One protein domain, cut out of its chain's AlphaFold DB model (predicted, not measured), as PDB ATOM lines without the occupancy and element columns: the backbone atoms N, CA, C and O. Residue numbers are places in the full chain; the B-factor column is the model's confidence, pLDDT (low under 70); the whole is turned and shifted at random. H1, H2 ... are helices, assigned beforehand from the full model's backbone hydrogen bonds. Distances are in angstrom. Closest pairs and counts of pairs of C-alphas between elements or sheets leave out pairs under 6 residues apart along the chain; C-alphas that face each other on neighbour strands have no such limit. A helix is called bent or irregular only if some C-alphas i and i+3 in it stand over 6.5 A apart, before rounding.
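This is residues 8 to 53 of the 756 residues of an uncharacterized protein of Parashewanella spongiae (UniProt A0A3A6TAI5). The chain makes a U of helices: the long helix H1 forms one arm, H2 and the short H3 make the turn at one end, and H4 folds back over H1 as the shorter arm, crossing it at a steep angle. The printed part has 46 residues with four named helices in the order H1, H2, H3, H4 and no named strand; its class is all helix. The whole is compact, with a radius of gyration of the C-alphas of 10.1 A, and its outline is elongated, 28 by 16 by 16 A.

H1, residues 8 to 22, begins at C-alpha 8 (252.727, 193.487, 148.621) and is 21.2 A long from first to last C-alpha. H2, residues 25 to 34, is 14.5 A long; it is neither bent nor irregular, but only just: C-alphas 26 and 29 are 6.1 A apart. H3, residues 38 to 41, is 6.2 A long, and it too is only just neither bent nor irregular, by that distance between C-alphas 38 and 41. H4, residues 43 to 51, is 12.4 A long and ends at C-alpha 51 (246.299, 200.315, 157.998).

H1, with residues 21 to 22 alone, only just touches H2, only at the corner, with 3 pairs of C-alphas within 8 A; the closest are Leu 21 and Ala 28, 5.3 A. Their lines stand at a steep tilt of 65 degrees, opposite ways. H2 and H3 are close but not clearly touching, the closest C-alphas being Tyr 31 and Phe 39, 7.2 A. H3 and H4 only just touch, only at the corner, with 3 such pairs; the closest C-alphas are Asp 40 and Gln 46, 6.9 A. H4 touches H1, closest at the C-alphas of Val 17 and Leu 45, 6.1 A, at a steep tilt of 49 degrees, opposite ways. H2 and H4 are apart, and H1 and H3 are only just apart, at 8.0 A between their closest C-alphas. In H1 and H4 every O i to N i+4 pair is within hydrogen-bond range, in H2 4 of 6 are, and H3 is too short for such a pair.

The two C-alphas farthest apart are those of Ala 8 and Val 36, 29.3 A. The printed part has no cut, and its three links are tight. The mean pLDDT of the printed part is 74.6; residues 26 to 27, 29 to 30 and 33 to 41 are under 70.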
ATOM      1  N   ALA A   8     253.717 194.355 149.261       74.75
ATOM      2  CA  ALA A   8     252.727 193.487 148.621       74.75
ATOM      3  C   ALA A   8     251.415 193.404 149.424       74.75
ATOM      4  O   ALA A   8     250.330 193.459 148.849       74.75
ATOM      5  N   GLU A   9     251.500 193.354 150.758       75.75
ATOM      6  CA  GLU A   9     250.323 193.373 151.637       75.75
ATOM      7  C   GLU A   9     249.601 194.722 151.576       75.75
ATOM      8  O   GLU A   9     248.377 194.768 151.512       75.75
ATOM      9  N   GLN A  10     250.350 195.830 151.534       81.69
ATOM     10  CA  GLN A  10     249.776 197.172 151.375       81.69
ATOM     11  C   GLN A  10     249.036 197.337 150.040       81.69
ATOM     12  O   GLN A  10     248.002 198.002 150.001       81.69
ATOM     13  N   GLN A  11     249.530 196.716 148.965       81.19
ATOM     14  CA  GLN A  11     248.870 196.738 147.660       81.19
ATOM     15  C   GLN A  11     247.586 195.895 147.649       81.19
ATOM     16  O   GLN A  11     246.562 196.347 147.145       81.19
ATOM     17  N   SER A  12     247.602 194.711 148.267       83.81
ATOM     18  CA  SER A  12     246.409 193.861 148.376       83.81
ATOM     19  C   SER A  12     245.302 194.516 149.217       83.81
ATOM     20  O   SER A  12     244.134 194.497 148.828       83.81
ATOM     21  N   ILE A  13     245.668 195.165 150.328       85.44
ATOM     22  CA  ILE A  13     244.728 195.925 151.166       85.44
ATOM     23  C   ILE A  13     244.159 197.115 150.382       85.44
ATOM     24  O   ILE A  13     242.959 197.370 150.444       85.44
ATOM     25  N   TYR A  14     244.994 197.814 149.609       87.50
ATOM     26  CA  TYR A  14     244.555 198.933 148.773       87.50
ATOM     27  C   TYR A  14     243.509 198.506 147.740       87.50
ATOM     28  O   TYR A  14     242.476 199.157 147.617       87.50
ATOM     29  N   GLU A  15     243.737 197.396 147.036       84.25
ATOM     30  CA  GLU A  15     242.791 196.879 146.039       84.25
ATOM     31  C   GLU A  15     241.470 196.425 146.670       84.25
ATOM     32  O   GLU A  15     240.404 196.685 146.111       84.25
ATOM     33  N   SER A  16     241.522 195.818 147.859       85.12
ATOM     34  CA  SER A  16     240.319 195.441 148.609       85.12
ATOM     35  C   SER A  16     239.485 196.663 148.994       85.12
ATOM     36  O   SER A  16     238.275 196.680 148.778       85.12
ATOM     37  N   VAL A  17     240.129 197.702 149.532       84.75
ATOM     38  CA  VAL A  17     239.464 198.949 149.936       84.75
ATOM     39  C   VAL A  17     238.899 199.689 148.722       84.75
ATOM     40  O   VAL A  17     237.756 200.141 148.759       84.75
ATOM     41  N   LEU A  18     239.666 199.786 147.631       86.75
ATOM     42  CA  LEU A  18     239.219 200.416 146.388       86.75
ATOM     43  C   LEU A  18     237.960 199.732 145.848       86.75
ATOM     44  O   LEU A  18     236.998 200.413 145.501       86.75
ATOM     45  N   LYS A  19     237.942 198.395 145.830       85.19
ATOM     46  CA  LYS A  19     236.798 197.613 145.355       85.19
ATOM     47  C   LYS A  19     235.547 197.850 146.203       85.19
ATOM     48  O   LYS A  19     234.478 198.047 145.639       85.19
ATOM     49  N   SER A  20     235.677 197.882 147.531       82.50
ATOM     50  CA  SER A  20     234.547 198.172 148.426       82.50
ATOM     51  C   SER A  20     234.004 199.590 148.244       82.50
ATOM     52  O   SER A  20     232.794 199.784 148.226       82.50
ATOM     53  N   LEU A  21     234.875 200.585 148.054       82.31
ATOM     54  CA  LEU A  21     234.447 201.967 147.817       82.31
ATOM     55  C   LEU A  21     233.802 202.156 146.429       82.31
ATOM     56  O   LEU A  21     232.903 202.981 146.277       82.31
ATOM     57  N   GLN A  22     234.202 201.367 145.426       81.75
ATOM     58  CA  GLN A  22     233.609 201.390 144.082       81.75
ATOM     59  C   GLN A  22     232.169 200.861 144.027       81.75
ATOM     60  O   GLN A  22     231.460 201.177 143.073       81.75
ATOM     61  N   GLU A  23     231.703 200.105 145.029       79.00
ATOM     62  CA  GLU A  23     230.305 199.651 145.078       79.00
ATOM     63  C   GLU A  23     229.320 200.830 145.193       79.00
ATOM     64  O   GLU A  23     228.218 200.757 144.648       79.00
ATOM     65  N   TYR A  24     229.732 201.942 145.823       73.00
ATOM     66  CA  TYR A  24     228.927 203.164 145.966       73.00
ATOM     67  C   TYR A  24     229.778 204.443 145.794       73.00
ATOM     68  O   TYR A  24     230.096 205.123 146.777       73.00
ATOM     69  N   PRO A  25     230.110 204.842 144.548       74.88
ATOM     70  CA  PRO A  25     231.073 205.918 144.274       74.88
ATOM     71  C   PRO A  25     230.664 207.290 144.832       74.88
ATOM     72  O   PRO A  25     231.507 208.053 145.301       74.88
ATOM     73  N   SER A  26     229.363 207.602 144.839       67.31
ATOM     74  CA  SER A  26     228.836 208.871 145.362       67.31
ATOM     75  C   SER A  26     228.959 209.001 146.883       67.31
ATOM     76  O   SER A  26     229.011 210.115 147.397       67.31
ATOM     77  N   GLU A  27     229.006 207.881 147.614       68.50
ATOM     78  CA  GLU A  27     229.197 207.864 149.071       68.50
ATOM     79  C   GLU A  27     230.676 207.701 149.461       68.50
ATOM     80  O   GLU A  27     231.071 208.139 150.544       68.50
ATOM     81  N   ALA A  28     231.510 207.142 148.575       77.00
ATOM     82  CA  ALA A  28     232.951 206.986 148.782       77.00
ATOM     83  C   ALA A  28     233.666 208.331 148.982       77.00
ATOM     84  O   ALA A  28     234.512 208.461 149.868       77.00
ATOM     85  N   VAL A  29     233.278 209.364 148.224       68.44
ATOM     86  CA  VAL A  29     233.818 210.726 148.372       68.44
ATOM     87  C   VAL A  29     233.501 211.300 149.758       68.44
ATOM     88  O   VAL A  29     234.374 211.897 150.387       68.44
ATOM     89  N   SER A  30     232.292 211.075 150.284       67.31
ATOM     90  CA  SER A  30     231.902 211.500 151.638       67.31
ATOM     91  C   SER A  30     232.639 210.723 152.732       67.31
ATOM     92  O   SER A  30     233.048 211.317 153.731       67.31
ATOM     93  N   TYR A  31     232.867 209.419 152.534       74.00
ATOM     94  CA  TYR A  31     233.656 208.591 153.452       74.00
ATOM     95  C   TYR A  31     235.112 209.071 153.547       74.00
ATOM     96  O   TYR A  31     235.627 209.270 154.648       74.00
ATOM     97  N   LEU A  32     235.751 209.328 152.398       74.94
ATOM     98  CA  LEU A  32     237.144 209.779 152.319       74.94
ATOM     99  C   LEU A  32     237.334 211.223 152.820       74.94
ATOM    100  O   LEU A  32     238.381 211.522 153.390       74.94
ATOM    101  N   ASN A  33     236.336 212.102 152.647       66.38
ATOM    102  CA  ASN A  33     236.410 213.508 153.062       66.38
ATOM    103  C   ASN A  33     235.952 213.776 154.510       66.38
ATOM    104  O   ASN A  33     236.568 214.590 155.194       66.38
ATOM    105  N   PHE A  34     234.863 213.152 154.987       58.44
ATOM    106  CA  PHE A  34     234.138 213.641 156.177       58.44
ATOM    107  C   PHE A  34     233.612 212.572 157.160       58.44
ATOM    108  O   PHE A  34     232.841 212.916 158.052       58.44
ATOM    109  N   LYS A  35     234.072 211.309 157.105       52.22
ATOM    110  CA  LYS A  35     233.791 210.270 158.137       52.22
ATOM    111  C   LYS A  35     232.303 210.089 158.508       52.22
ATOM    112  O   LYS A  35     231.979 209.851 159.672       52.22
ATOM    113  N   VAL A  36     231.400 210.219 157.536       50.69
ATOM    114  CA  VAL A  36     230.030 209.706 157.657       50.69
ATOM    115  C   VAL A  36     229.634 209.077 156.324       50.69
ATOM    116  O   VAL A  36     229.473 209.776 155.324       50.69
ATOM    117  N   SER A  37     229.490 207.754 156.304       59.94
ATOM    118  CA  SER A  37     228.972 206.984 155.164       59.94
ATOM    119  C   SER A  37     228.380 205.652 155.639       59.94
ATOM    120  O   SER A  37     228.705 205.187 156.728       59.94
ATOM    121  N   LYS A  38     227.555 204.982 154.817       58.47
ATOM    122  CA  LYS A  38     227.125 203.591 155.075       58.47
ATOM    123  C   LYS A  38     228.290 202.616 155.255       58.47
ATOM    124  O   LYS A  38     228.121 201.567 155.867       58.47
ATOM    125  N   PHE A  39     229.468 202.956 154.739       63.66
ATOM    126  CA  PHE A  39     230.686 202.176 154.923       63.66
ATOM    127  C   PHE A  39     231.191 202.140 156.376       63.66
ATOM    128  O   PHE A  39     232.012 201.283 156.692       63.66
ATOM    129  N   ASP A  40     230.695 203.009 157.269       61.94
ATOM    130  CA  ASP A  40     231.077 203.013 158.690       61.94
ATOM    131  C   ASP A  40     230.578 201.776 159.462       61.94
ATOM    132  O   ASP A  40     231.117 201.475 160.525       61.94
ATOM    133  N   ASP A  41     229.606 201.035 158.917       59.47
ATOM    134  CA  ASP A  41     229.147 199.751 159.467       59.47
ATOM    135  C   ASP A  41     230.024 198.561 159.004       59.47
ATOM    136  O   ASP A  41     229.846 197.434 159.467       59.47
ATOM    137  N   ASN A  42     230.975 198.785 158.085       71.44
ATOM    138  CA  ASN A  42     231.894 197.761 157.583       71.44
ATOM    139  C   ASN A  42     233.238 197.837 158.332       71.44
ATOM    140  O   ASN A  42     234.170 198.534 157.916       71.44
ATOM    141  N   GLU A  43     233.329 197.114 159.455       71.62
ATOM    142  CA  GLU A  43     234.531 197.077 160.304       71.62
ATOM    143  C   GLU A  43     235.786 196.643 159.528       71.62
ATOM    144  O   GLU A  43     236.859 197.223 159.725       71.62
ATOM    145  N   ASP A  44     235.657 195.695 158.593       71.81
ATOM    146  CA  ASP A  44     236.773 195.195 157.782       71.81
ATOM    147  C   ASP A  44     237.331 196.278 156.853       71.81
ATOM    148  O   ASP A  44     238.552 196.432 156.722       71.81
ATOM    149  N   LEU A  45     236.455 197.079 156.241       79.00
ATOM    150  CA  LEU A  45     236.842 198.209 155.398       79.00
ATOM    151  C   LEU A  45     237.523 199.307 156.222       79.00
ATOM    152  O   LEU A  45     238.553 199.840 155.806       79.00
ATOM    153  N   GLN A  46     236.994 199.612 157.410       73.75
ATOM    154  CA  GLN A  46     237.549 200.640 158.288       73.75
ATOM    155  C   GLN A  46     238.933 200.249 158.823       73.75
ATOM    156  O   GLN A  46     239.859 201.065 158.795       73.75
ATOM    157  N   GLN A  47     239.102 199.000 159.266       77.56
ATOM    158  CA  GLN A  47     240.401 198.483 159.698       77.56
ATOM    159  C   GLN A  47     241.396 198.447 158.534       77.56
ATOM    160  O   GLN A  47     242.535 198.897 158.682       77.56
ATOM    161  N   SER A  48     240.964 197.987 157.357       79.25
ATOM    162  CA  SER A  48     241.798 197.957 156.152       79.25
ATOM    163  C   SER A  48     242.247 199.360 155.734       79.25
ATOM    164  O   SER A  48     243.426 199.568 155.448       79.25
ATOM    165  N   TYR A  49     241.351 200.352 155.785       81.69
ATOM    166  CA  TYR A  49     241.664 201.742 155.457       81.69
ATOM    167  C   TYR A  49     242.620 202.394 156.467       81.69
ATOM    168  O   TYR A  49     243.542 203.107 156.071       81.69
ATOM    169  N   GLN A  50     242.464 202.132 157.770       79.44
ATOM    170  CA  GLN A  50     243.366 202.678 158.795       79.44
ATOM    171  C   GLN A  50     244.810 202.190 158.634       79.44
ATOM    172  O   GLN A  50     245.744 202.942 158.920       79.44
ATOM    173  N   VAL A  51     244.988 200.957 158.156       81.81
ATOM    174  CA  VAL A  51     246.299 200.315 157.998       81.81
ATOM    175  C   VAL A  51     247.001 200.710 156.687       81.81
ATOM    176  O   VAL A  51     248.194 200.434 156.529       81.81
ATOM    177  N   LEU A  52     246.315 201.384 155.756       81.94
ATOM    178  CA  LEU A  52     246.931 201.887 154.526       81.94
ATOM    179  C   LEU A  52     247.970 202.980 154.801       81.94
ATOM    180  O   LEU A  52     247.802 203.829 155.680       81.94
ATOM    181  N   SER A  53     249.028 202.994 153.991       82.00
ATOM    182  CA  SER A  53     249.978 204.107 153.958       82.00
ATOM    183  C   SER A  53     249.306 205.410 153.508       82.00
ATOM    184  O   SER A  53     248.375 205.398 152.700       82.00
TER     185      SER A  53